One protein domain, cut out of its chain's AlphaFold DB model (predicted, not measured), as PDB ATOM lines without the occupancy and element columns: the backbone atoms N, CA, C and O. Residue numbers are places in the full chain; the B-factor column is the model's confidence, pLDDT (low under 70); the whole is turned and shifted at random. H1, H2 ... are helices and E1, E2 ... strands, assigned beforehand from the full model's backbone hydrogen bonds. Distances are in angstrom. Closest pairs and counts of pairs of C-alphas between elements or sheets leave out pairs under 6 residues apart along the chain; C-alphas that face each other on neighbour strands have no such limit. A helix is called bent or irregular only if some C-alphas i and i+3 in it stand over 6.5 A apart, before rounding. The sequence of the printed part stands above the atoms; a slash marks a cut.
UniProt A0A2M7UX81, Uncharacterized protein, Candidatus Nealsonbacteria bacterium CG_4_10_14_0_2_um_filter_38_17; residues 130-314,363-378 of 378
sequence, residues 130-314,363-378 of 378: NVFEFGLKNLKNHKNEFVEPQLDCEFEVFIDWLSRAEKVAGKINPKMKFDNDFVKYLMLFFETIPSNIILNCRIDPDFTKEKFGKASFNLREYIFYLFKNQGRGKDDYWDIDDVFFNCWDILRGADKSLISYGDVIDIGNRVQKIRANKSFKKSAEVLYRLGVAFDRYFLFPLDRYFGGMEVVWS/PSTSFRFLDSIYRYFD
ATOM      1  N   ASN A 130      44.310  89.380 133.456       85.62
ATOM      2  CA  ASN A 130      43.802  90.756 133.501       85.62
ATOM      3  C   ASN A 130      44.678  91.608 134.436       85.62
ATOM      4  O   ASN A 130      45.556  91.102 135.139       85.62
ATOM      5  N   VAL A 131      44.386  92.910 134.486       85.31
ATOM      6  CA  VAL A 131      45.134  93.880 135.290       85.31
ATOM      7  C   VAL A 131      45.119  93.511 136.787       85.31
ATOM      8  O   VAL A 131      46.164  93.535 137.435       85.31
ATOM      9  N   PHE A 132      43.966  93.086 137.317       89.25
ATOM     10  CA  PHE A 132      43.782  92.729 138.730       89.25
ATOM     11  C   PHE A 132      44.559  91.467 139.142       89.25
ATOM     12  O   PHE A 132      45.234  91.453 140.171       89.25
ATOM     13  N   GLU A 133      44.487  90.399 138.346       89.00
ATOM     14  CA  GLU A 133      45.217  89.142 138.568       89.00
ATOM     15  C   GLU A 133      46.731  89.368 138.502       89.00
ATOM     16  O   GLU A 133      47.485  88.860 139.340       89.00
ATOM     17  N   PHE A 134      47.177  90.204 137.561       86.50
ATOM     18  CA  PHE A 134      48.557  90.662 137.510       86.50
ATOM     19  C   PHE A 134      48.949  91.414 138.795       86.50
ATOM     20  O   PHE A 134      49.994  91.123 139.388       86.50
ATOM     21  N   GLY A 135      48.107  92.334 139.276       86.69
ATOM     22  CA  GLY A 135      48.313  93.034 140.547       86.69
ATOM     23  C   GLY A 135      48.428  92.069 141.732       86.69
ATOM     24  O   GLY A 135      49.375  92.146 142.515       86.69
ATOM     25  N   LEU A 136      47.522  91.093 141.840       87.31
ATOM     26  CA  LEU A 136      47.543  90.068 142.891       87.31
ATOM     27  C   LEU A 136      48.812  89.208 142.869       87.31
ATOM     28  O   LEU A 136      49.367  88.893 143.926       87.31
ATOM     29  N   LYS A 137      49.270  88.804 141.679       86.62
ATOM     30  CA  LYS A 137      50.514  88.043 141.488       86.62
ATOM     31  C   LYS A 137      51.719  88.841 141.984       86.62
ATOM     32  O   LYS A 137      52.541  88.302 142.721       86.62
ATOM     33  N   ASN A 138      51.799  90.123 141.638       81.88
ATOM     34  CA  ASN A 138      52.920  90.973 142.027       81.88
ATOM     35  C   ASN A 138      52.882  91.380 143.508       81.88
ATOM     36  O   ASN A 138      53.943  91.453 144.123       81.88
ATOM     37  N   LEU A 139      51.702  91.515 144.128       80.12
ATOM     38  CA  LEU A 139      51.577  91.823 145.561       80.12
ATOM     39  C   LEU A 139      52.250  90.743 146.424       80.12
ATOM     40  O   LEU A 139      52.822  91.035 147.474       80.12
ATOM     41  N   LYS A 140      52.197  89.484 145.970       74.56
ATOM     42  CA  LYS A 140      52.835  88.339 146.637       74.56
ATOM     43  C   LYS A 140      54.362  88.358 146.511       74.56
ATOM     44  O   LYS A 140      55.037  87.874 147.415       74.56
ATOM     45  N   ASN A 141      54.885  88.910 145.418       72.06
ATOM     46  CA  ASN A 141      56.308  88.866 145.075       72.06
ATOM     47  C   ASN A 141      57.074  90.125 145.522       72.06
ATOM     48  O   ASN A 141      58.256  90.033 145.834       72.06
ATOM     49  N   HIS A 142      56.398  91.275 145.584       66.62
ATOM     50  CA  HIS A 142      56.997  92.608 145.713       66.62
ATOM     51  C   HIS A 142      56.299  93.428 146.809       66.62
ATOM     52  O   HIS A 142      55.666  94.456 146.567       66.62
ATOM     53  N   LYS A 143      56.355  92.942 148.053       60.78
ATOM     54  CA  LYS A 143      55.646  93.579 149.169       60.78
ATOM     55  C   LYS A 143      56.266  94.940 149.517       60.78
ATOM     56  O   LYS A 143      57.449  95.011 149.838       60.78
ATOM     57  N   ASN A 144      55.436  95.984 149.574       57.31
ATOM     58  CA  ASN A 144      55.815  97.394 149.779       57.31
ATOM     59  C   ASN A 144      56.569  98.059 148.612       57.31
ATOM     60  O   ASN A 144      57.077  99.168 148.789       57.31
ATOM     61  N   GLU A 145      56.640  97.417 147.447       58.12
ATOM     62  CA  GLU A 145      57.208  98.006 146.235       58.12
ATOM     63  C   GLU A 145      56.089  98.431 145.287       58.12
ATOM     64  O   GLU A 145      55.041  97.789 145.204       58.12
ATOM     65  N   PHE A 146      56.324  99.526 144.568       57.81
ATOM     66  CA  PHE A 146      55.420  99.959 143.520       57.81
ATOM     67  C   PHE A 146      55.681  99.145 142.248       57.81
ATOM     68  O   PHE A 146      56.782  99.192 141.699       57.81
ATOM     69  N   VAL A 147      54.677  98.389 141.792       61.31
ATOM     70  CA  VAL A 147      54.753  97.579 140.565       61.31
ATOM     71  C   VAL A 147      53.616  97.961 139.621       61.31
ATOM     72  O   VAL A 147      52.434  97.737 139.891       61.31
ATOM     73  N   GLU A 148      53.985  98.540 138.484       60.50
ATOM     74  CA  GLU A 148      53.062  98.863 137.395       60.50
ATOM     75  C   GLU A 148      52.352  97.610 136.884       60.50
ATOM     76  O   GLU A 148      53.022  96.582 136.772       60.50
ATOM     77  N   PRO A 149      51.052  97.659 136.526       54.97
ATOM     78  CA  PRO A 149      50.180  98.837 136.402       54.97
ATOM     79  C   PRO A 149      49.464  99.324 137.679       54.97
ATOM     80  O   PRO A 149      48.728 100.314 137.619       54.97
ATOM     81  N   GLN A 150      49.572  98.605 138.805       60.62
ATOM     82  CA  GLN A 150      48.540  98.678 139.854       60.62
ATOM     83  C   GLN A 150      49.000  98.711 141.306       60.62
ATOM     84  O   GLN A 150      48.205  99.142 142.139       60.62
ATOM     85  N   LEU A 151      50.205  98.252 141.646       61.75
ATOM     86  CA  LEU A 151      50.638  98.151 143.043       61.75
ATOM     87  C   LEU A 151      51.008  99.515 143.610       61.75
ATOM     88  O   LEU A 151      52.159  99.794 143.912       61.75
ATOM     89  N   ASP A 152      50.009 100.374 143.771       68.31
ATOM     90  CA  ASP A 152      50.091 101.486 144.695       68.31
ATOM     91  C   ASP A 152      49.764 101.018 146.122       68.31
ATOM     92  O   ASP A 152      49.308  99.898 146.371       68.31
ATOM     93  N   CYS A 153      50.032 101.884 147.094       67.81
ATOM     94  CA  CYS A 153      49.778 101.581 148.499       67.81
ATOM     95  C   CYS A 153      48.293 101.312 148.808       67.81
ATOM     96  O   CYS A 153      48.001 100.609 149.773       67.81
ATOM     97  N   GLU A 154      47.353 101.832 148.011       76.06
ATOM     98  CA  GLU A 154      45.922 101.584 148.224       76.06
ATOM     99  C   GLU A 154      45.499 100.216 147.692       76.06
ATOM    100  O   GLU A 154      44.549  99.651 148.229       76.06
ATOM    101  N   PHE A 155      46.214  99.627 146.726       83.69
ATOM    102  CA  PHE A 155      45.880  98.290 146.237       83.69
ATOM    103  C   PHE A 155      46.067  97.236 147.334       83.69
ATOM    104  O   PHE A 155      45.204  96.384 147.535       83.69
ATOM    105  N   GLU A 156      47.138  97.328 148.131       80.06
ATOM    106  CA  GLU A 156      47.327  96.448 149.296       80.06
ATOM    107  C   GLU A 156      46.193  96.620 150.322       80.06
ATOM    108  O   GLU A 156      45.643  95.635 150.822       80.06
ATOM    109  N   VAL A 157      45.795  97.867 150.601       81.38
ATOM    110  CA  VAL A 157      44.680  98.185 151.512       81.38
ATOM    111  C   VAL A 157      43.357  97.626 150.981       81.38
ATOM    112  O   VAL A 157      42.567  97.063 151.746       81.38
ATOM    113  N   PHE A 158      43.132  97.739 149.674       88.00
ATOM    114  CA  PHE A 158      41.965  97.228 148.970       88.00
ATOM    115  C   PHE A 158      41.876  95.699 149.060       88.00
ATOM    116  O   PHE A 158      40.840  95.162 149.462       88.00
ATOM    117  N   ILE A 159      42.975  94.986 148.800       89.31
ATOM    118  CA  ILE A 159      43.020  93.523 148.912       89.31
ATOM    119  C   ILE A 159      42.853  93.055 150.363       89.31
ATOM    120  O   ILE A 159      42.114  92.095 150.607       89.31
ATOM    121  N   ASP A 160      43.468  93.720 151.350       85.69
ATOM    122  CA  ASP A 160      43.254  93.401 152.774       85.69
ATOM    123  C   ASP A 160      41.787  93.592 153.182       85.69
ATOM    124  O   ASP A 160      41.227  92.801 153.949       85.69
ATOM    125  N   TRP A 161      41.134  94.636 152.670       87.12
ATOM    126  CA  TRP A 161      39.709  94.853 152.890       87.12
ATOM    127  C   TRP A 161      38.863  93.709 152.314       87.12
ATOM    128  O   TRP A 161      38.105  93.088 153.069       87.12
ATOM    129  N   LEU A 162      39.018  93.373 151.031       90.06
ATOM    130  CA  LEU A 162      38.217  92.314 150.413       90.06
ATOM    131  C   LEU A 162      38.501  90.934 151.021       90.06
ATOM    132  O   LEU A 162      37.581  90.148 151.232       90.06
ATOM    133  N   SER A 163      39.746  90.659 151.408       87.88
ATOM    134  CA  SER A 163      40.118  89.404 152.080       87.88
ATOM    135  C   SER A 163      39.478  89.281 153.470       87.88
ATOM    136  O   SER A 163      39.160  88.184 153.935       87.88
ATOM    137  N   ARG A 164      39.251  90.402 154.169       86.00
ATOM    138  CA  ARG A 164      38.464  90.404 155.414       86.00
ATOM    139  C   ARG A 164      36.985  90.148 155.141       86.00
ATOM    140  O   ARG A 164      36.367  89.409 155.909       86.00
ATOM    141  N   ALA A 165      36.437  90.707 154.065       84.25
ATOM    142  CA  ALA A 165      35.061  90.446 153.656       84.25
ATOM    143  C   ALA A 165      34.838  88.980 153.262       84.25
ATOM    144  O   ALA A 165      33.867  88.380 153.715       84.25
ATOM    145  N   GLU A 166      35.769  88.370 152.526       86.56
ATOM    146  CA  GLU A 166      35.744  86.945 152.163       86.56
ATOM    147  C   GLU A 166      35.605  86.052 153.403       86.56
ATOM    148  O   GLU A 166      34.757  85.163 153.450       86.56
ATOM    149  N   LYS A 167      36.374  86.332 154.465       84.25
ATOM    150  CA  LYS A 167      36.288  85.591 155.737       84.25
ATOM    151  C   LYS A 167      34.919  85.704 156.401       84.25
ATOM    152  O   LYS A 167      34.515  84.788 157.114       84.25
ATOM    153  N   VAL A 168      34.227  86.830 156.232       80.69
ATOM    154  CA  VAL A 168      32.863  87.015 156.743       80.69
ATOM    155  C   VAL A 168      31.870  86.271 155.854       80.69
ATOM    156  O   VAL A 168      31.062  85.503 156.372       80.69
ATOM    157  N   ALA A 169      31.980  86.416 154.533       79.88
ATOM    158  CA  ALA A 169      31.133  85.727 153.565       79.88
ATOM    159  C   ALA A 169      31.221  84.199 153.713       79.88
ATOM    160  O   ALA A 169      30.191  83.537 153.802       79.88
ATOM    161  N   GLY A 170      32.424  83.640 153.866       77.50
ATOM    162  CA  GLY A 170      32.634  82.203 154.067       77.50
ATOM    163  C   GLY A 170      32.060  81.659 155.381       77.50
ATOM    164  O   GLY A 170      31.731  80.479 155.458       77.50
ATOM    165  N   LYS A 171      31.875  82.503 156.408       80.38
ATOM    166  CA  LYS A 171      31.145  82.117 157.634       80.38
ATOM    167  C   LYS A 171      29.635  82.050 157.414       80.38
ATOM    168  O   LYS A 171      28.970  81.268 158.083       80.38
ATOM    169  N   ILE A 172      29.106  82.878 156.514       77.44
ATOM    170  CA  ILE A 172      27.673  82.961 156.205       77.44
ATOM    171  C   ILE A 172      27.284  81.879 155.190       77.44
ATOM    172  O   ILE A 172      26.287  81.187 155.376       77.44
ATOM    173  N   ASN A 173      28.089  81.697 154.140       75.62
ATOM    174  CA  ASN A 173      27.886  80.687 153.107       75.62
ATOM    175  C   ASN A 173      29.191  79.925 152.799       75.62
ATOM    176  O   ASN A 173      29.907  80.264 151.854       75.62
ATOM    177  N   PRO A 174      29.485  78.843 153.544       74.06
ATOM    178  CA  PRO A 174      30.712  78.061 153.371       74.06
ATOM    179  C   PRO A 174      30.834  77.336 152.022       74.06
ATOM    180  O   PRO A 174      31.901  76.822 151.700       74.06
ATOM    181  N   LYS A 175      29.742  77.229 151.252       73.00
ATOM    182  CA  LYS A 175      29.704  76.507 149.969       73.00
ATOM    183  C   LYS A 175      29.886  77.420 148.756       73.00
ATOM    184  O   LYS A 175      29.828  76.922 147.633       73.00
ATOM    185  N   MET A 176      30.078  78.723 148.962       73.62
ATOM    186  CA  MET A 176      30.291  79.668 147.872       73.62
ATOM    187  C   MET A 176      31.581  79.306 147.126       73.62
ATOM    188  O   MET A 176      32.659  79.263 147.717       73.62
ATOM    189  N   LYS A 177      31.458  78.996 145.835       75.44
ATOM    190  CA  LYS A 177      32.583  78.733 144.937       75.44
ATOM    191  C   LYS A 177      32.590  79.798 143.855       75.44
ATOM    192  O   LYS A 177      31.529  80.179 143.373       75.44
ATOM    193  N   PHE A 178      33.784  80.244 143.497       81.88
ATOM    194  CA  PHE A 178      34.013  81.191 142.418       81.88
ATOM    195  C   PHE A 178      34.952  80.561 141.400       81.88
ATOM    196  O   PHE A 178      35.842  79.794 141.777       81.88
ATOM    197  N   ASP A 179      34.763  80.908 140.134       82.06
ATOM    198  CA  ASP A 179      35.523  80.321 139.030       82.06
ATOM    199  C   ASP A 179      36.992  80.765 139.024       82.06
ATOM    200  O   ASP A 179      37.877  80.004 138.633       82.06
ATOM    201  N   ASN A 180      37.267  81.992 139.473       86.81
ATOM    202  CA  ASN A 180      38.613  82.548 139.613       86.81
ATOM    203  C   ASN A 180      38.651  83.675 140.666       86.81
ATOM    204  O   ASN A 180      37.608  84.105 141.174       86.81
ATOM    205  N   ASP A 181      39.861  84.138 141.001       88.19
ATOM    206  CA  ASP A 181      40.066  85.192 141.998       88.19
ATOM    207  C   ASP A 181      39.473  86.528 141.525       88.19
ATOM    208  O   ASP A 181      38.819  87.195 142.324       88.19
ATOM    209  N   PHE A 182      39.597  86.890 140.243       90.25
ATOM    210  CA  PHE A 182      38.951  88.087 139.689       90.25
ATOM    211  C   PHE A 182      37.446  88.154 139.997       90.25
ATOM    212  O   PHE A 182      36.991  89.108 140.625       90.25
ATOM    213  N   VAL A 183      36.671  87.130 139.618       89.94
ATOM    214  CA  VAL A 183      35.213  87.080 139.833       89.94
ATOM    215  C   VAL A 183      34.891  87.110 141.320       89.94
ATOM    216  O   VAL A 183      34.013  87.856 141.750       89.94
ATOM    217  N   LYS A 184      35.633  86.347 142.129       90.25
ATOM    218  CA  LYS A 184      35.481  86.351 143.586       90.25
ATOM    219  C   LYS A 184      35.611  87.756 144.165       90.25
ATOM    220  O   LYS A 184      34.737  88.206 144.904       90.25
ATOM    221  N   TYR A 185      36.707  88.439 143.848       91.94
ATOM    222  CA  TYR A 185      36.999  89.756 144.395       91.94
ATOM    223  C   TYR A 185      36.071  90.833 143.832       91.94
ATOM    224  O   TYR A 185      35.667  91.710 144.591       91.94
ATOM    225  N   LEU A 186      35.655  90.733 142.567       92.38
ATOM    226  CA  LEU A 186      34.666  91.630 141.972       92.38
ATOM    227  C   LEU A 186      33.295  91.502 142.654       92.38
ATOM    228  O   LEU A 186      32.680  92.507 143.000       92.38
ATOM    229  N   MET A 187      32.831  90.282 142.933       89.56
ATOM    230  CA  MET A 187      31.567  90.072 143.651       89.56
ATOM    231  C   MET A 187      31.649  90.574 145.095       89.56
ATOM    232  O   MET A 187      30.774  91.310 145.549       89.56
ATOM    233  N   LEU A 188      32.726  90.235 145.814       90.56
ATOM    234  CA  LEU A 188      32.958  90.745 147.170       90.56
ATOM    235  C   LEU A 188      33.009  92.273 147.195       90.56
ATOM    236  O   LEU A 188      32.485  92.879 148.128       90.56
ATOM    237  N   PHE A 189      33.613  92.888 146.180       93.56
ATOM    238  CA  PHE A 189      33.643  94.330 146.001       93.56
ATOM    239  C   PHE A 189      32.219  94.893 145.931       93.56
ATOM    240  O   PHE A 189      31.836  95.633 146.836       93.56
ATOM    241  N   PHE A 190      31.393  94.471 144.969       92.12
ATOM    242  CA  PHE A 190      30.010  94.962 144.835       92.12
ATOM    243  C   PHE A 190      29.155  94.772 146.100       92.12
ATOM    244  O   PHE A 190      28.347  95.636 146.440       92.12
ATOM    245  N   GLU A 191      29.377  93.695 146.853       88.50
ATOM    246  CA  GLU A 191      28.671  93.447 148.116       88.50
ATOM    247  C   GLU A 191      29.110  94.369 149.266       88.50
ATOM    248  O   GLU A 191      28.356  94.598 150.216       88.50
ATOM    249  N   THR A 192      30.329  94.909 149.225       89.94
ATOM    250  CA  THR A 192      30.938  95.576 150.387       89.94
ATOM    251  C   THR A 192      31.172  97.071 150.210       89.94
ATOM    252  O   THR A 192      31.258  97.783 151.218       89.94
ATOM    253  N   ILE A 193      31.229  97.578 148.975       93.56
ATOM    254  CA  ILE A 193      31.287  99.021 148.678       93.56
ATOM    255  C   ILE A 193      30.208  99.810 149.430       93.56
ATOM    256  O   ILE A 193      30.571 100.801 150.072       93.56
ATOM    257  N   PRO A 194      28.919  99.394 149.446       94.25
ATOM    258  CA  PRO A 194      27.860 100.214 150.033       94.25
ATOM    259  C   PRO A 194      28.128 100.494 151.513       94.25
ATOM    260  O   PRO A 194      28.088 101.633 151.968       94.25
ATOM    261  N   SER A 195      28.520  99.454 152.250       90.56
ATOM    262  CA  SER A 195      28.873  99.557 153.665       90.56
ATOM    263  C   SER A 195      30.055 100.499 153.911       90.56
ATOM    264  O   SER A 195      30.029 101.269 154.871       90.56
ATOM    265  N   ASN A 196      31.077 100.478 153.051       89.06
ATOM    266  CA  ASN A 196      32.229 101.370 153.197       89.06
ATOM    267  C   ASN A 196      31.882 102.826 152.912       89.06
ATOM    268  O   ASN A 196      32.316 103.697 153.666       89.06
ATOM    269  N   ILE A 197      31.076 103.097 151.884       92.62
ATOM    270  CA  ILE A 197      30.622 104.460 151.587       92.62
ATOM    271  C   ILE A 197      29.842 105.014 152.780       92.62
ATOM    272  O   ILE A 197      30.197 106.067 153.311       92.62
ATOM    273  N   ILE A 198      28.840 104.273 153.267       91.75
ATOM    274  CA  ILE A 198      27.996 104.709 154.388       91.75
ATOM    275  C   ILE A 198      28.827 104.971 155.656       91.75
ATOM    276  O   ILE A 198      28.664 106.016 156.289       91.75
ATOM    277  N   LEU A 199      29.749 104.066 156.017       88.50
ATOM    278  CA  LEU A 199      30.612 104.235 157.195       88.50
ATOM    279  C   LEU A 199      31.489 105.491 157.107       88.50
ATOM    280  O   LEU A 199      31.717 106.156 158.119       88.50
ATOM    281  N   ASN A 200      31.974 105.832 155.912       87.38
ATOM    282  CA  ASN A 200      32.881 106.964 155.716       87.38
ATOM    283  C   ASN A 200      32.160 108.307 155.526       87.38
ATOM    284  O   ASN A 200      32.780 109.357 155.718       87.38
ATOM    285  N   CYS A 201      30.851 108.295 155.261       88.50
ATOM    286  CA  CYS A 201      30.028 109.506 155.219       88.50
ATOM    287  C   CYS A 201      29.845 110.165 156.598       88.50
ATOM    288  O   CYS A 201      29.517 111.346 156.657       88.50
ATOM    289  N   ARG A 202      30.084 109.434 157.702       82.25
ATOM    290  CA  ARG A 202      29.898 109.909 159.091       82.25
ATOM    291  C   ARG A 202      28.527 110.547 159.347       82.25
ATOM    292  O   ARG A 202      28.416 111.602 159.974       82.25
ATOM    293  N   ILE A 203      27.482 109.902 158.846       82.38
ATOM    294  CA  ILE A 203      26.110 110.259 159.205       82.38
ATOM    295  C   ILE A 203      25.847 109.975 160.692       82.38
ATOM    296  O   ILE A 203      26.569 109.182 161.282       82.38
ATOM    297  N   ASP A 204      24.865 110.680 161.265       76.75
ATOM    298  CA  ASP A 204      24.345 110.658 162.648       76.75
ATOM    299  C   ASP A 204      25.209 109.993 163.761       76.75
ATOM    300  O   ASP A 204      25.463 108.794 163.718       76.75
ATOM    301  N   PRO A 205      25.590 110.689 164.852       63.22
ATOM    302  CA  PRO A 205      26.170 110.021 166.026       63.22
ATOM    303  C   PRO A 205      25.290 108.901 166.625       63.22
ATOM    304  O   PRO A 205      25.841 107.958 167.192       63.22
ATOM    305  N   ASP A 206      23.962 108.942 166.442       70.94
ATOM    306  CA  ASP A 206      23.015 107.902 166.889       70.94
ATOM    307  C   ASP A 206      22.727 106.842 165.803       70.94
ATOM    308  O   ASP A 206      21.646 106.236 165.725       70.94
ATOM    309  N   PHE A 207      23.688 106.620 164.906       81.25
ATOM    310  CA  PHE A 207      23.560 105.687 163.796       81.25
ATOM    311  C   PHE A 207      23.610 104.226 164.263       81.25
ATOM    312  O   PHE A 207      24.663 103.618 164.465       81.25
ATOM    313  N   THR A 208      22.423 103.648 164.461       86.44
ATOM    314  CA  THR A 208      22.260 102.262 164.916       86.44
ATOM    315  C   THR A 208      22.665 101.248 163.842       86.44
ATOM    316  O   THR A 208      22.629 101.525 162.643       86.44
ATOM    317  N   LYS A 209      22.972 100.010 164.263       87.94
ATOM    318  CA  LYS A 209      23.264  98.893 163.342       87.94
ATOM    319  C   LYS A 209      22.135  98.626 162.341       87.94
ATOM    320  O   LYS A 209      22.410  98.239 161.213       87.94
ATOM    321  N   GLU A 210      20.883  98.833 162.747       89.56
ATOM    322  CA  GLU A 210      19.714  98.658 161.882       89.56
ATOM    323  C   GLU A 210      19.645  99.746 160.804       89.56
ATOM    324  O   GLU A 210      19.519  99.427 159.621       89.56
ATOM    325  N   LYS A 211      19.809 101.021 161.189       90.38
ATOM    326  CA  LYS A 211      19.889 102.140 160.238       90.38
ATOM    327  C   LYS A 211      21.047 101.945 159.259       90.38
ATOM    328  O   LYS A 211      20.863 102.147 158.062       90.38
ATOM    329  N   PHE A 212      22.200 101.494 159.755       91.31
ATOM    330  CA  PHE A 212      23.351 101.140 158.931       91.31
ATOM    331  C   PHE A 212      23.040 100.018 157.944       91.31
ATOM    332  O   PHE A 212      23.234 100.200 156.747       91.31
ATOM    333  N   GLY A 213      22.513  98.887 158.420       90.88
ATOM    334  CA  GLY A 213      22.160  97.756 157.563       90.88
ATOM    335  C   GLY A 213      21.169  98.149 156.468       90.88
ATOM    336  O   GLY A 213      21.375  97.803 155.307       90.88
ATOM    337  N   LYS A 214      20.147  98.943 156.810       94.12
ATOM    338  CA  LYS A 214      19.154  99.438 155.851       94.12
ATOM    339  C   LYS A 214      19.754 100.401 154.824       94.12
ATOM    340  O   LYS A 214      19.476 100.259 153.638       94.12
ATOM    341  N   ALA A 215      20.574 101.361 155.253       94.88
ATOM    342  CA  ALA A 215      21.229 102.304 154.347       94.88
ATOM    343  C   ALA A 215      22.197 101.589 153.390       94.88
ATOM    344  O   ALA A 215      22.149 101.820 152.185       94.88
ATOM    345  N   SER A 216      23.012 100.666 153.910       94.88
ATOM    346  CA  SER A 216      23.929  99.846 153.112       94.88
ATOM    347  C   SER A 216      23.186  98.961 152.115       94.88
ATOM    348  O   SER A 216      23.608  98.863 150.968       94.88
ATOM    349  N   PHE A 217      22.066  98.351 152.517       95.56
ATOM    350  CA  PHE A 217      21.225  97.562 151.615       95.56
ATOM    351  C   PHE A 217      20.615  98.424 150.503       95.56
ATOM    352  O   PHE A 217      20.729  98.083 149.333       95.56
ATOM    353  N   ASN A 218      20.032  99.576 150.839       97.62
ATOM    354  CA  ASN A 218      19.450 100.466 149.834       97.62
ATOM    355  C   ASN A 218      20.505 100.986 148.845       97.62
ATOM    356  O   ASN A 218      20.248 101.043 147.646       97.62
ATOM    357  N   LEU A 219      21.703 101.330 149.333       97.50
ATOM    358  CA  LEU A 219      22.806 101.757 148.473       97.50
ATOM    359  C   LEU A 219      23.328 100.606 147.601       97.50
ATOM    360  O   LEU A 219      23.662 100.835 146.443       97.50
ATOM    361  N   ARG A 220      23.346  99.370 148.115       96.06
ATOM    362  CA  ARG A 220      23.652  98.165 147.331       96.06
ATOM    363  C   ARG A 220      22.687  98.019 146.160       96.06
ATOM    364  O   ARG A 220      23.134  97.940 145.021       96.06
ATOM    365  N   GLU A 221      21.383  98.005 146.437       96.81
ATOM    366  CA  GLU A 221      20.352  97.877 145.400       96.81
ATOM    367  C   GLU A 221      20.475  98.987 144.356       96.81
ATOM    368  O   GLU A 221      20.362  98.723 143.161       96.81
ATOM    369  N   TYR A 222      20.782 100.209 144.793       97.62
ATOM    370  CA  TYR A 222      20.987 101.330 143.887       97.62
ATOM    371  C   TYR A 222      22.232 101.169 142.999       97.62
ATOM    372  O   TYR A 222      22.144 101.359 141.790       97.62
ATOM    373  N   ILE A 223      23.374 100.745 143.548       95.88
ATOM    374  CA  ILE A 223      24.584 100.472 142.752       95.88
ATOM    375  C   ILE A 223      24.330  99.350 141.733       95.88
ATOM    376  O   ILE A 223      24.720  99.474 140.571       95.88
ATOM    377  N   PHE A 224      23.624  98.282 142.122       94.31
ATOM    378  CA  PHE A 224      23.225  97.230 141.180       94.31
ATOM    379  C   PHE A 224      22.241  97.732 140.122       94.31
ATOM    380  O   PHE A 224      22.322  97.303 138.972       94.31
ATOM    381  N   TYR A 225      21.322  98.627 140.489       95.56
ATOM    382  CA  TYR A 225      20.425  99.276 139.540       95.56
ATOM    383  C   TYR A 225      21.216 100.067 138.493       95.56
ATOM    384  O   TYR A 225      20.994  99.850 137.303       95.56
ATOM    385  N   LEU A 226      22.174 100.901 138.914       95.38
ATOM    386  CA  LEU A 226      23.042 101.660 138.007       95.38
ATOM    387  C   LEU A 226      23.794 100.738 137.046       95.38
ATOM    388  O   LEU A 226      23.834 100.997 135.848       95.38
ATOM    389  N   PHE A 227      24.353  99.640 137.561       93.88
ATOM    390  CA  PHE A 227      25.091  98.670 136.754       93.88
ATOM    391  C   PHE A 227      24.211  97.964 135.716       93.88
ATOM    392  O   PHE A 227      24.553  97.920 134.535       93.88
ATOM    393  N   LYS A 228      23.052  97.444 136.137       92.50
ATOM    394  CA  LYS A 228      22.149  96.670 135.271       92.50
ATOM    395  C   LYS A 228      21.421  97.511 134.226       92.50
ATOM    396  O   LYS A 228      21.053  96.971 133.189       92.50
ATOM    397  N   ASN A 229      21.162  98.784 134.520       93.06
ATOM    398  CA  ASN A 229      20.364  99.659 133.657       93.06
ATOM    399  C   ASN A 229      21.210 100.626 132.821       93.06
ATOM    400  O   ASN A 229      20.644 101.367 132.023       93.06
ATOM    401  N   GLN A 230      22.536 100.633 132.979       91.56
ATOM    402  CA  GLN A 230      23.397 101.382 132.070       91.56
ATOM    403  C   GLN A 230      23.397 100.723 130.689       91.56
ATOM    404  O   GLN A 230      23.550  99.505 130.563       91.56
ATOM    405  N   GLY A 231      23.218 101.540 129.651       87.06
ATOM    406  CA  GLY A 231      23.413 101.091 128.280       87.06
ATOM    407  C   GLY A 231      24.870 100.679 128.042       87.06
ATOM    408  O   GLY A 231      25.787 101.179 128.688       87.06
ATOM    409  N   ARG A 232      25.092  99.722 127.136       85.19
ATOM    410  CA  ARG A 232      26.441  99.214 126.809       85.19
ATOM    411  C   ARG A 232      27.127 100.026 125.697       85.19
ATOM    412  O   ARG A 232      28.124  99.583 125.130       85.19
ATOM    413  N   GLY A 233      26.572 101.179 125.328       76.50
ATOM    414  CA  GLY A 233      27.134 102.099 124.351       76.50
ATOM    415  C   GLY A 233      28.336 102.873 124.893       76.50
ATOM    416  O   GLY A 233      28.579 102.965 126.097       76.50
ATOM    417  N   LYS A 234      29.111 103.451 123.972       74.75
ATOM    418  CA  LYS A 234      30.319 104.227 124.300       74.75
ATOM    419  C   LYS A 234      30.006 105.572 124.961       74.75
ATOM    420  O   LYS A 234      30.830 106.072 125.714       74.75
ATOM    421  N   ASP A 235      28.804 106.092 124.726       78.50
ATOM    422  CA  ASP A 235      28.353 107.405 125.195       78.50
ATOM    423  C   ASP A 235      27.293 107.318 126.310       78.50
ATOM    424  O   ASP A 235      26.721 108.331 126.714       78.50
ATOM    425  N   ASP A 236      27.031 106.117 126.836       85.31
ATOM    426  CA  ASP A 236      25.983 105.874 127.831       85.31
ATOM    427  C   ASP A 236      26.480 106.198 129.248       85.31
ATOM    428  O   ASP A 236      26.639 105.306 130.074       85.31
ATOM    429  N   TYR A 237      26.767 107.467 129.549       89.38
ATOM    430  CA  TYR A 237      27.267 107.895 130.864       89.38
ATOM    431  C   TYR A 237      26.145 108.180 131.873       89.38
ATOM    432  O   TYR A 237      25.107 108.745 131.533       89.38
ATOM    433  N   TRP A 238      26.396 107.860 133.143       92.75
ATOM    434  CA  TRP A 238      25.618 108.371 134.272       92.75
ATOM    435  C   TRP A 238      26.112 109.762 134.668       92.75
ATOM    436  O   TRP A 238      27.318 109.953 134.846       92.75
ATOM    437  N   ASP A 239      25.184 110.699 134.859       91.25
ATOM    438  CA  ASP A 239      25.461 111.996 135.480       91.25
ATOM    439  C   ASP A 239      25.657 111.820 136.994       91.25
ATOM    440  O   ASP A 239      24.861 111.154 137.670       91.25
ATOM    441  N   ILE A 240      26.737 112.386 137.540       90.62
ATOM    442  CA  ILE A 240      27.043 112.231 138.959       90.62
ATOM    443  C   ILE A 240      26.024 112.928 139.859       90.62
ATOM    444  O   ILE A 240      25.801 112.443 140.965       90.62
ATOM    445  N   ASP A 241      25.409 114.032 139.427       89.19
ATOM    446  CA  ASP A 241      24.487 114.806 140.257       89.19
ATOM    447  C   ASP A 241      23.193 114.018 140.472       89.19
ATOM    448  O   ASP A 241      22.716 113.901 141.604       89.19
ATOM    449  N   ASP A 242      22.693 113.355 139.425       90.88
ATOM    450  CA  ASP A 242      21.566 112.420 139.517       90.88
ATOM    451  C   ASP A 242      21.908 111.222 140.412       90.88
ATOM    452  O   ASP A 242      21.107 110.773 141.246       90.88
ATOM    453  N   VAL A 243      23.135 110.707 140.288       95.00
ATOM    454  CA  VAL A 243      23.612 109.615 141.138       95.00
ATOM    455  C   VAL A 243      23.696 110.052 142.599       95.00
ATOM    456  O   VAL A 243      23.255 109.324 143.495       95.00
ATOM    457  N   PHE A 244      24.214 111.249 142.851       94.88
ATOM    458  CA  PHE A 244      24.422 111.786 144.187       94.88
ATOM    459  C   PHE A 244      23.119 112.206 144.839       94.88
ATOM    460  O   PHE A 244      22.988 111.995 146.041       94.88
ATOM    461  N   PHE A 245      22.140 112.695 144.083       95.62
ATOM    462  CA  PHE A 245      20.791 112.951 144.575       95.62
ATOM    463  C   PHE A 245      20.190 111.694 145.226       95.62
ATOM    464  O   PHE A 245      19.771 111.722 146.385       95.62
ATOM    465  N   ASN A 246      20.241 110.553 144.532       96.88
ATOM    466  CA  ASN A 246      19.712 109.285 145.044       96.88
ATOM    467  C   ASN A 246      20.526 108.742 146.231       96.88
ATOM    468  O   ASN A 246      19.957 108.314 147.241       96.88
ATOM    469  N   CYS A 247      21.860 108.802 146.159       96.88
ATOM    470  CA  CYS A 247      22.725 108.460 147.292       96.88
ATOM    471  C   CYS A 247      22.415 109.335 148.520       96.88
ATOM    472  O   CYS A 247      22.347 108.836 149.646       96.88
ATOM    473  N   TRP A 248      22.189 110.632 148.308       96.50
ATOM    474  CA  TRP A 248      21.854 111.592 149.353       96.50
ATOM    475  C   TRP A 248      20.516 111.264 150.009       96.50
ATOM    476  O   TRP A 248      20.425 111.259 151.235       96.50
ATOM    477  N   ASP A 249      19.496 110.908 149.233       95.75
ATOM    478  CA  ASP A 249      18.195 110.513 149.776       95.75
ATOM    479  C   ASP A 249      18.263 109.228 150.613       95.75
ATOM    480  O   ASP A 249      17.603 109.136 151.656       95.75
ATOM    481  N   ILE A 250      19.127 108.274 150.250       96.12
ATOM    482  CA  ILE A 250      19.417 107.100 151.088       96.12
ATOM    483  C   ILE A 250      20.034 107.535 152.427       96.12
ATOM    484  O   ILE A 250      19.568 107.102 153.488       96.12
ATOM    485  N   LEU A 251      21.031 108.429 152.399       94.75
ATOM    486  CA  LEU A 251      21.663 108.968 153.610       94.75
ATOM    487  C   LEU A 251      20.662 109.737 154.484       94.75
ATOM    488  O   LEU A 251      20.593 109.489 155.686       94.75
ATOM    489  N   ARG A 252      19.823 110.603 153.899       93.50
ATOM    490  CA  ARG A 252      18.739 111.327 154.598       93.50
ATOM    491  C   ARG A 252      17.654 110.400 155.137       93.50
ATOM    492  O   ARG A 252      16.957 110.713 156.108       93.50
ATOM    493  N   GLY A 253      17.456 109.252 154.496       91.25
ATOM    494  CA  GLY A 253      16.625 108.167 155.002       91.25
ATOM    495  C   GLY A 253      17.087 107.703 156.382       91.25
ATOM    496  O   GLY A 253      16.253 107.455 157.255       91.25
ATOM    497  N   ALA A 254      18.405 107.648 156.575       90.38
ATOM    498  CA  ALA A 254      19.047 107.147 157.778       90.38
ATOM    499  C   ALA A 254      19.395 108.245 158.807       90.38
ATOM    500  O   ALA A 254      19.339 107.989 160.012       90.38
ATOM    501  N   ASP A 255      19.668 109.469 158.345       91.19
ATOM    502  CA  ASP A 255      19.931 110.664 159.150       91.19
ATOM    503  C   ASP A 255      19.001 111.817 158.735       91.19
ATOM    504  O   ASP A 255      19.246 112.554 157.779       91.19
ATOM    505  N   LYS A 256      17.918 111.998 159.498       89.44
ATOM    506  CA  LYS A 256      16.888 113.014 159.226       89.44
ATOM    507  C   LYS A 256      17.337 114.450 159.502       89.44
ATOM    508  O   LYS A 256      16.602 115.373 159.162       89.44
ATOM    509  N   SER A 257      18.511 114.657 160.103       90.75
ATOM    510  CA  SER A 257      19.050 116.003 160.347       90.75
ATOM    511  C   SER A 257      19.716 116.623 159.114       90.75
ATOM    512  O   SER A 257      20.009 117.820 159.111       90.75
ATOM    513  N   LEU A 258      19.949 115.820 158.071       92.62
ATOM    514  CA  LEU A 258      20.507 116.266 156.802       92.62
ATOM    515  C   LEU A 258      19.463 117.042 155.984       92.62
ATOM    516  O   LEU A 258      18.323 116.595 155.793       92.62
ATOM    517  N   ILE A 259      19.872 118.206 155.474       93.44
ATOM    518  CA  ILE A 259      19.026 119.059 154.625       93.44
ATOM    519  C   ILE A 259      18.825 118.434 153.234       93.44
ATOM    520  O   ILE A 259      19.424 117.404 152.914       93.44
ATOM    521  N   SER A 260      17.944 119.014 152.416       93.62
ATOM    522  CA  SER A 260      17.699 118.500 151.063       93.62
ATOM    523  C   SER A 260      18.949 118.598 150.179       93.62
ATOM    524  O   SER A 260      19.823 119.428 150.437       93.62
ATOM    525  N   TYR A 261      19.041 117.749 149.149       92.31
ATOM    526  CA  TYR A 261      20.171 117.779 148.214       92.31
ATOM    527  C   TYR A 261      20.292 119.154 147.538       92.31
ATOM    528  O   TYR A 261      21.351 119.772 147.592       92.31
ATOM    529  N   GLY A 262      19.176 119.682 147.018       90.44
ATOM    530  CA  GLY A 262      19.123 121.002 146.383       90.44
ATOM    531  C   GLY A 262      19.611 122.139 147.288       90.44
ATOM    532  O   GLY A 262      20.350 123.009 146.836       90.44
ATOM    533  N   ASP A 263      19.280 122.098 148.583       89.19
ATOM    534  CA  ASP A 263      19.731 123.128 149.526       89.19
ATOM    535  C   ASP A 263      21.240 123.057 149.807       89.19
ATOM    536  O   ASP A 263      21.873 124.095 150.005       89.19
ATOM    537  N   VAL A 264      21.822 121.851 149.875       87.00
ATOM    538  CA  VAL A 264      23.247 121.679 150.217       87.00
ATOM    539  C   VAL A 264      24.174 121.973 149.037       87.00
ATOM    540  O   VAL A 264      25.290 122.452 149.264       87.00
ATOM    541  N   ILE A 265      23.725 121.731 147.800       86.00
ATOM    542  CA  ILE A 265      24.502 122.041 146.591       86.00
ATOM    543  C   ILE A 265      24.412 123.516 146.180       86.00
ATOM    544  O   ILE A 265      25.240 123.973 145.399       86.00
ATOM    545  N   ASP A 266      23.463 124.287 146.727       82.81
ATOM    546  CA  ASP A 266      23.345 125.717 146.430       82.81
ATOM    547  C   ASP A 266      24.588 126.500 146.907       82.81
ATOM    548  O   ASP A 266      24.843 126.691 148.105       82.81
ATOM    549  N   ILE A 267      25.355 126.991 145.930       68.81
ATOM    550  CA  ILE A 267      26.615 127.722 146.109       68.81
ATOM    551  C   ILE A 267      26.362 129.146 146.649       68.81
ATOM    552  O   ILE A 267      27.239 129.740 147.291       68.81
ATOM    553  N   GLY A 268      25.153 129.690 146.471       71.06
ATOM    554  CA  GLY A 268      24.779 131.032 146.909       71.06
ATOM    555  C   GLY A 268      24.944 131.225 148.419       71.06
ATOM    556  O   GLY A 268      24.315 130.541 149.230       71.06
ATOM    557  N   ASN A 269      25.793 132.182 148.818       70.38
ATOM    558  CA  ASN A 269      26.093 132.511 150.220       70.38
ATOM    559  C   ASN A 269      26.522 131.298 151.077       70.38
ATOM    560  O   ASN A 269      26.377 131.327 152.303       70.38
ATOM    561  N   ARG A 270      27.084 130.240 150.466       73.12
ATOM    562  CA  ARG A 270      27.428 128.969 151.134       73.12
ATOM    563  C   ARG A 270      28.248 129.161 152.410       73.12
ATOM    564  O   ARG A 270      27.940 128.567 153.438       73.12
ATOM    565  N   VAL A 271      29.244 130.048 152.385       73.50
ATOM    566  CA  VAL A 271      30.083 130.361 153.558       73.50
ATOM    567  C   VAL A 271      29.257 130.946 154.708       73.50
ATOM    568  O   VAL A 271      29.442 130.558 155.861       73.50
ATOM    569  N   GLN A 272      28.329 131.858 154.411       77.06
ATOM    570  CA  GLN A 272      27.451 132.450 155.422       77.06
ATOM    571  C   GLN A 272      26.471 131.404 155.969       77.06
ATOM    572  O   GLN A 272      26.322 131.297 157.185       77.06
ATOM    573  N   LYS A 273      25.880 130.576 155.096       78.25
ATOM    574  CA  LYS A 273      24.977 129.479 155.483       78.25
ATOM    575  C   LYS A 273      25.665 128.463 156.403       78.25
ATOM    576  O   LYS A 273      25.112 128.127 157.445       78.25
ATOM    577  N   ILE A 274      26.893 128.043 156.078       77.25
ATOM    578  CA  ILE A 274      27.700 127.128 156.910       77.25
ATOM    579  C   ILE A 274      27.990 127.739 158.287       77.25
ATOM    580  O   ILE A 274      27.902 127.047 159.299       77.25
ATOM    581  N   ARG A 275      28.333 129.033 158.346       76.06
ATOM    582  CA  ARG A 275      28.624 129.723 159.616       76.06
ATOM    583  C   ARG A 275      27.377 129.908 160.481       76.06
ATOM    584  O   ARG A 275      27.479 129.836 161.700       76.06
ATOM    585  N   ALA A 276      26.222 130.143 159.859       83.88
ATOM    586  CA  ALA A 276      24.975 130.438 160.557       83.88
ATOM    587  C   ALA A 276      24.175 129.186 160.960       83.88
ATOM    588  O   ALA A 276      23.427 129.234 161.935       83.88
ATOM    589  N   ASN A 277      24.308 128.067 160.237       84.44
ATOM    590  CA  ASN A 277      23.441 126.899 160.401       84.44
ATOM    591  C   ASN A 277      24.246 125.599 160.586       84.44
ATOM    592  O   ASN A 277      24.903 125.107 159.667       84.44
ATOM    593  N   LYS A 278      24.133 124.993 161.779       85.38
ATOM    594  CA  LYS A 278      24.807 123.728 162.127       85.38
ATOM    595  C   LYS A 278      24.379 122.553 161.243       85.38
ATOM    596  O   LYS A 278      25.232 121.750 160.879       85.38
ATOM    597  N   SER A 279      23.102 122.458 160.875       86.81
ATOM    598  CA  SER A 279      22.606 121.409 159.972       86.81
ATOM    599  C   SER A 279      23.152 121.591 158.560       86.81
ATOM    600  O   SER A 279      23.492 120.609 157.905       86.81
ATOM    601  N   PHE A 280      23.307 122.841 158.113       88.06
ATOM    602  CA  PHE A 280      23.941 123.147 156.832       88.06
ATOM    603  C   PHE A 280      25.421 122.763 156.841       88.06
ATOM    604  O   PHE A 280      25.877 122.078 155.930       88.06
ATOM    605  N   LYS A 281      26.158 123.130 157.899       86.06
ATOM    606  CA  LYS A 281      27.550 122.705 158.092       86.06
ATOM    607  C   LYS A 281      27.673 121.180 158.055       86.06
ATOM    608  O   LYS A 281      28.409 120.665 157.224       86.06
ATOM    609  N   LYS A 282      26.903 120.466 158.885       88.56
ATOM    610  CA  LYS A 282      26.885 118.994 158.911       88.56
ATOM    611  C   LYS A 282      26.587 118.406 157.529       88.56
ATOM    612  O   LYS A 282      27.275 117.495 157.093       88.56
ATOM    613  N   SER A 283      25.585 118.933 156.829       91.38
ATOM    614  CA  SER A 283      25.204 118.429 155.505       91.38
ATOM    615  C   SER A 283      26.304 118.663 154.468       91.38
ATOM    616  O   SER A 283      26.638 117.751 153.722       91.38
ATOM    617  N   ALA A 284      26.935 119.839 154.459       87.44
ATOM    618  CA  ALA A 284      28.067 120.112 153.576       87.44
ATOM    619  C   ALA A 284      29.253 119.172 153.858       87.44
ATOM    620  O   ALA A 284      29.911 118.714 152.925       87.44
ATOM    621  N   GLU A 285      29.502 118.861 155.132       86.69
ATOM    622  CA  GLU A 285      30.542 117.919 155.545       86.69
ATOM    623  C   GLU A 285      30.237 116.485 155.087       86.69
ATOM    624  O   GLU A 285      31.099 115.820 154.512       86.69
ATOM    625  N   VAL A 286      29.007 116.010 155.290       91.06
ATOM    626  CA  VAL A 286      28.573 114.678 154.840       91.06
ATOM    627  C   VAL A 286      28.601 114.575 153.314       91.06
ATOM    628  O   VAL A 286      29.052 113.558 152.796       91.06
ATOM    629  N   LEU A 287      28.194 115.619 152.584       90.69
ATOM    630  CA  LEU A 287      28.228 115.628 151.117       90.69
ATOM    631  C   LEU A 287      29.661 115.538 150.587       90.69
ATOM    632  O   LEU A 287      29.941 114.751 149.687       90.69
ATOM    633  N   TYR A 288      30.584 116.298 151.180       87.62
ATOM    634  CA  TYR A 288      32.001 116.202 150.835       87.62
ATOM    635  C   TYR A 288      32.539 114.783 151.068       87.62
ATOM    636  O   TYR A 288      33.198 114.207 150.204       87.62
ATOM    637  N   ARG A 289      32.207 114.184 152.220       88.56
ATOM    638  CA  ARG A 289      32.605 112.807 152.550       88.56
ATOM    639  C   ARG A 289      32.000 111.783 151.601       88.56
ATOM    640  O   ARG A 289      32.700 110.840 151.248       88.56
ATOM    641  N   LEU A 290      30.747 111.966 151.185       92.88
ATOM    642  CA  LEU A 290      30.110 111.128 150.174       92.88
ATOM    643  C   LEU A 290      30.903 111.176 148.867       92.88
ATOM    644  O   LEU A 290      31.236 110.119 148.353       92.88
ATOM    645  N   GLY A 291      31.278 112.366 148.387       91.69
ATOM    646  CA  GLY A 291      32.083 112.516 147.170       91.69
ATOM    647  C   GLY A 291      33.409 111.758 147.224       91.69
ATOM    648  O   GLY A 291      33.698 110.939 146.352       91.69
ATOM    649  N   VAL A 292      34.180 111.970 148.294       89.06
ATOM    650  CA  VAL A 292      35.470 111.291 148.503       89.06
ATOM    651  C   VAL A 292      35.289 109.778 148.650       89.06
ATOM    652  O   VAL A 292      36.036 109.002 148.059       89.06
ATOM    653  N   ALA A 293      34.306 109.336 149.440       91.50
ATOM    654  CA  ALA A 293      34.061 107.918 149.683       91.50
ATOM    655  C   ALA A 293      33.557 107.201 148.425       91.50
ATOM    656  O   ALA A 293      33.951 106.063 148.176       91.50
ATOM    657  N   PHE A 294      32.716 107.857 147.628       94.88
ATOM    658  CA  PHE A 294      32.219 107.313 146.373       94.88
ATOM    659  C   PHE A 294      33.366 107.123 145.376       94.88
ATOM    660  O   PHE A 294      33.513 106.030 144.839       94.88
ATOM    661  N   ASP A 295      34.255 108.107 145.196       93.81
ATOM    662  CA  ASP A 295      35.405 107.889 144.311       93.81
ATOM    663  C   ASP A 295      36.371 106.842 144.882       93.81
ATOM    664  O   ASP A 295      36.644 105.838 144.233       93.81
ATOM    665  N   ARG A 296      36.818 106.988 146.134       90.25
ATOM    666  CA  ARG A 296      37.817 106.087 146.735       90.25
ATOM    667  C   ARG A 296      37.373 104.626 146.800       90.25
ATOM    668  O   ARG A 296      38.194 103.740 146.579       90.25
ATOM    669  N   TYR A 297      36.124 104.360 147.184       92.12
ATOM    670  CA  TYR A 297      35.662 102.992 147.439       92.12
ATOM    671  C   TYR A 297      34.905 102.374 146.278       92.12
ATOM    672  O   TYR A 297      34.768 101.157 146.274       92.12
ATOM    673  N   PHE A 298      34.422 103.165 145.319       95.00
ATOM    674  CA  PHE A 298      33.678 102.644 144.180       95.00
ATOM    675  C   PHE A 298      34.371 102.942 142.857       95.00
ATOM    676  O   PHE A 298      34.832 102.016 142.190       95.00
ATOM    677  N   LEU A 299      34.488 104.218 142.494       95.06
ATOM    678  CA  LEU A 299      34.939 104.584 141.156       95.06
ATOM    679  C   LEU A 299      36.422 104.241 140.927       95.06
ATOM    680  O   LEU A 299      36.791 103.606 139.943       95.06
ATOM    681  N   PHE A 300      37.299 104.617 141.847       92.56
ATOM    682  CA  PHE A 300      38.732 104.406 141.700       92.56
ATOM    683  C   PHE A 300      39.113 102.918 141.613       92.56
ATOM    684  O   PHE A 300      39.811 102.567 140.661       92.56
ATOM    685  N   PRO A 301      38.647 102.009 142.498       92.38
ATOM    686  CA  PRO A 301      38.956 100.587 142.373       92.38
ATOM    687  C   PRO A 301      38.391  99.958 141.097       92.38
ATOM    688  O   PRO A 301      39.055  99.129 140.476       92.38
ATOM    689  N   LEU A 302      37.185 100.351 140.676       93.50
ATOM    690  CA  LEU A 302      36.568  99.775 139.484       93.50
ATOM    691  C   LEU A 302      37.275 100.206 138.195       93.50
ATOM    692  O   LEU A 302      37.489  99.370 137.321       93.50
ATOM    693  N   ASP A 303      37.716 101.461 138.112       92.75
ATOM    694  CA  ASP A 303      38.558 101.969 137.021       92.75
ATOM    695  C   ASP A 303      39.971 101.361 137.083       92.75
ATOM    696  O   ASP A 303      40.397 100.636 136.184       92.75
ATOM    697  N   ARG A 304      40.705 101.589 138.180       88.81
ATOM    698  CA  ARG A 304      42.142 101.287 138.253       88.81
ATOM    699  C   ARG A 304      42.470  99.828 138.495       88.81
ATOM    700  O   ARG A 304      43.479  99.368 137.964       88.81
ATOM    701  N   TYR A 305      41.681  99.121 139.301       90.00
ATOM    702  CA  TYR A 305      41.992  97.745 139.695       90.00
ATOM    703  C   TYR A 305      41.298  96.721 138.809       90.00
ATOM    704  O   TYR A 305      41.929  95.755 138.389       90.00
ATOM    705  N   PHE A 306      40.037  96.955 138.458       90.75
ATOM    706  CA  PHE A 306      39.288  96.023 137.618       90.75
ATOM    707  C   PHE A 306      39.283  96.381 136.128       90.75
ATOM    708  O   PHE A 306      38.903  95.528 135.330       90.75
ATOM    709  N   GLY A 307      39.690  97.597 135.733       89.25
ATOM    710  CA  GLY A 307      39.587  98.047 134.337       89.25
ATOM    711  C   GLY A 307      38.137  98.089 133.841       89.25
ATOM    712  O   GLY A 307      37.880  97.936 132.650       89.25
ATOM    713  N   GLY A 308      37.186  98.215 134.765       91.81
ATOM    714  CA  GLY A 308      35.758  98.013 134.544       91.81
ATOM    715  C   GLY A 308      34.954  99.293 134.429       91.81
ATOM    716  O   GLY A 308      33.727  99.237 134.405       91.81
ATOM    717  N   MET A 309      35.610 100.449 134.419       93.44
ATOM    718  CA  MET A 309      34.910 101.719 134.415       93.44
ATOM    719  C   MET A 309      35.735 102.823 133.761       93.44
ATOM    720  O   MET A 309      36.962 102.830 133.826       93.44
ATOM    721  N   GLU A 310      35.032 103.766 133.155       93.31
ATOM    722  CA  GLU A 310      35.549 105.051 132.717       93.31
ATOM    723  C   GLU A 310      34.862 106.158 133.519       93.31
ATOM    724  O   GLU A 310      33.654 106.125 133.749       93.31
ATOM    725  N   VAL A 311      35.641 107.144 133.944       93.25
ATOM    726  CA  VAL A 311      35.174 108.349 134.636       93.25
ATOM    727  C   VAL A 311      35.520 109.566 133.794       93.25
ATOM    728  O   VAL A 311      36.516 109.549 133.080       93.25
ATOM    729  N   VAL A 312      34.720 110.626 133.878       90.88
ATOM    730  CA  VAL A 312      34.970 111.878 133.156       90.88
ATOM    731  C   VAL A 312      34.824 113.057 134.108       90.88
ATOM    732  O   VAL A 312      33.808 113.189 134.789       90.88
ATOM    733  N   TRP A 313      35.823 113.937 134.149       90.19
ATOM    734  CA  TRP A 313      35.742 115.232 134.835       90.19
ATOM    735  C   TRP A 313      35.631 116.360 133.821       90.19
ATOM    736  O   TRP A 313      36.418 116.407 132.886       90.19
ATOM    737  N   SER A 314      34.709 117.295 134.035       84.56
ATOM    738  CA  SER A 314      34.568 118.483 133.182       84.56
ATOM    739  C   SER A 314      35.243 119.743 133.732       84.56
ATOM    740  O   SER A 314      35.495 120.689 132.990       84.56
ATOM    741  N   PRO A 363      34.607 113.254 143.298       81.00
ATOM    742  CA  PRO A 363      33.556 112.865 142.370       81.00
ATOM    743  C   PRO A 363      33.913 113.287 140.939       81.00
ATOM    744  O   PRO A 363      34.417 114.390 140.714       81.00
ATOM    745  N   SER A 364      33.680 112.389 139.982       89.75
ATOM    746  CA  SER A 364      33.696 112.710 138.553       89.75
ATOM    747  C   SER A 364      32.443 113.490 138.172       89.75
ATOM    748  O   SER A 364      31.495 113.512 138.938       89.75
ATOM    749  N   THR A 365      32.429 114.146 137.011       90.25
ATOM    750  CA  THR A 365      31.195 114.724 136.444       90.25
ATOM    751  C   THR A 365      30.262 113.617 135.968       90.25
ATOM    752  O   THR A 365      29.051 113.700 136.125       90.25
ATOM    753  N   SER A 366      30.834 112.564 135.395       92.06
ATOM    754  CA  SER A 366      30.080 111.416 134.916       92.06
ATOM    755  C   SER A 366      30.939 110.155 134.917       92.06
ATOM    756  O   SER A 366      32.159 110.209 135.130       92.06
ATOM    757  N   PHE A 367      30.307 108.996 134.757       94.38
ATOM    758  CA  PHE A 367      31.008 107.716 134.646       94.38
ATOM    759  C   PHE A 367      30.197 106.683 133.863       94.38
ATOM    760  O   PHE A 367      28.975 106.789 133.736       94.38
ATOM    761  N   ARG A 368      30.877 105.649 133.369       93.75
ATOM    762  CA  ARG A 368      30.245 104.463 132.790       93.75
ATOM    763  C   ARG A 368      31.013 103.186 133.087       93.75
ATOM    764  O   ARG A 368      32.239 103.194 133.135       93.75
ATOM    765  N   PHE A 369      30.292 102.090 133.264       94.38
ATOM    766  CA  PHE A 369      30.845 100.746 133.307       94.38
ATOM    767  C   PHE A 369      31.328 100.335 131.916       94.38
ATOM    768  O   PHE A 369      30.737 100.691 130.897       94.38
ATOM    769  N   LEU A 370      32.419  99.580 131.883       92.56
ATOM    770  CA  LEU A 370      33.019  99.077 130.655       92.56
ATOM    771  C   LEU A 370      32.604  97.627 130.405       92.56
ATOM    772  O   LEU A 370      32.331  96.868 131.337       92.56
ATOM    773  N   ASP A 371      32.590  97.228 129.132       88.94
ATOM    774  CA  ASP A 371      32.180  95.884 128.702       88.94
ATOM    775  C   ASP A 371      33.000  94.764 129.368       88.94
ATOM    776  O   ASP A 371      32.480  93.684 129.659       88.94
ATOM    777  N   SER A 372      34.259  95.056 129.718       86.75
ATOM    778  CA  SER A 372      35.176  94.144 130.408       86.75
ATOM    779  C   SER A 372      34.599  93.485 131.664       86.75
ATOM    780  O   SER A 372      34.955  92.338 131.957       86.75
ATOM    781  N   ILE A 373      33.697  94.163 132.384       88.69
ATOM    782  CA  ILE A 373      33.093  93.633 133.613       88.69
ATOM    783  C   ILE A 373      31.692  93.045 133.431       88.69
ATOM    784  O   ILE A 373      31.303  92.204 134.243       88.69
ATOM    785  N   TYR A 374      30.949  93.398 132.374       86.19
ATOM    786  CA  TYR A 374      29.577  92.909 132.157       86.19
ATOM    787  C   TYR A 374      29.495  91.391 132.015       86.19
ATOM    788  O   TYR A 374      28.611  90.768 132.601       86.19
ATOM    789  N   ARG A 375      30.482  90.782 131.351       80.75
ATOM    790  CA  ARG A 375      30.555  89.327 131.127       80.75
ATOM    791  C   ARG A 375      30.539  88.462 132.395       80.75
ATOM    792  O   ARG A 375      30.435  87.248 132.294       80.75
ATOM    793  N   TYR A 376      30.724  89.064 133.571       81.31
ATOM    794  CA  TYR A 376      30.779  88.366 134.858       81.31
ATOM    795  C   TYR A 376      29.494  88.482 135.685       81.31
ATOM    796  O   TYR A 376      29.425  87.916 136.776       81.31
ATOM    797  N   PHE A 377      28.506  89.230 135.193       76.00
ATOM    798  CA  PHE A 377      27.200  89.418 135.830       76.00
ATOM    799  C   PHE A 377      26.032  88.925 134.964       76.00
ATOM    800  O   PHE A 377      24.886  89.027 135.410       76.00
ATOM    801  N   ASP A 378      26.329  88.433 133.756       63.16
ATOM    802  CA  ASP A 378      25.376  87.855 132.801       63.16
ATOM    803  C   ASP A 378      25.036  86.386 133.127       63.16
ATOM    804  O   ASP A 378      25.932  85.642 133.599       63.16
TER     805      ASP A 378
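What this domain is: This is residues 130 to 314 and 363 to 378 of the 378 residues of an uncharacterized protein of Candidatus Nealsonbacteria bacterium CG_4_10_14_0_2_um_filter_38_17 (UniProt A0A2M7UX81). One long helix, H8, lies along one side of a body of mostly crossed helices, where arm H3b of the bent helix H3 packs on H8 and also on H4, which forms a helical hairpin with H5. H1, H2 and arm H3a gather at one end, H6 and H7 lie at the other, and a small antiparallel ribbon, E1 and E2, packs on residues 295 to 304 of H8. The printed part has 201 residues, with nine named helices and two named strands in the order H1 to H8, E1, E2, H9; the class is mostly helix. It is compact, with a radius of gyration of the C-alphas of 18.2 A and spans of 54 by 39 by 36 A.

How they stand to each other: Start at H1, residues 131 to 141, close to but not clearly touching H2, residues 153 to 172; their closest C-alphas, of Leu 139 and Glu 156, are 7.3 A apart. H3, residues 181 to 201, was assigned as one helix by its hydrogen bonds but is bent, C-alphas 191 and 194 being 7.1 A apart; its arms H3a, residues 181 to 191, and H3b, residues 194 to 201, stand at a steep tilt of 56 degrees. Residues 162 to 166 of H2 touch H3a, closest at C-alphas 162 and 188, 6.4 A. H4, residues 209 to 229, touches H3b, closest at C-alphas 216 and 195, 5.0 A. H5, residues 240 to 254, forms a hairpin with H4, a shallow tilt of 24 degrees, opposite ways; the closest C-alphas are 211 and 254, 5.6 A. H8, residues 278 to 304, touches H3b, closest at C-alphas 289 and 201, 5.0 A, and H6, residues 261 to 265, at C-alphas 284 and 264, 6.1 A. H7, residues 270 to 276, touches H8 only at the corner, closest at C-alphas 274 and 281, 4.6 A. H8 is irregular, but only just: C-alphas 297 and 300 are 6.7 A apart. E1, residues 309 to 312, and E2, residues 366 to 369, are antiparallel, with N 310 and O 368 2.9 A apart, within hydrogen-bond range. H9, residues 371 to 374, touches no helix. Every O i to N i+4 pair is within hydrogen-bond range in H3a, H3b, H4, H5, H6 and H7, against 5 of 7 in H1, 14 of 16 in H2 and 21 of 23 in H8; H9 is too short for one.

Where its parts are: Find C-alpha 131 at (45.134, 93.880, 135.290), where H1 begins. H2 spans 29.9 A, H4 29.8 A and H5 21.1 A from first to last C-alpha. H8 runs 37.1 A from C-alpha 278 at (24.807, 123.728, 162.127); H9 ends at C-alpha 374, (29.577, 92.909, 132.157).

The domain as a whole: The C-alphas farthest apart, of Lys 175 and Gln 272, are 56.3 A apart. Residues 315 to 362 are not printed; C-alphas 314 and 363 are 10.8 A apart across this cut. The link from H1 to H2 is long. Look for pLDDT under 70 at residues 142 to 153, 205, 267 and 378.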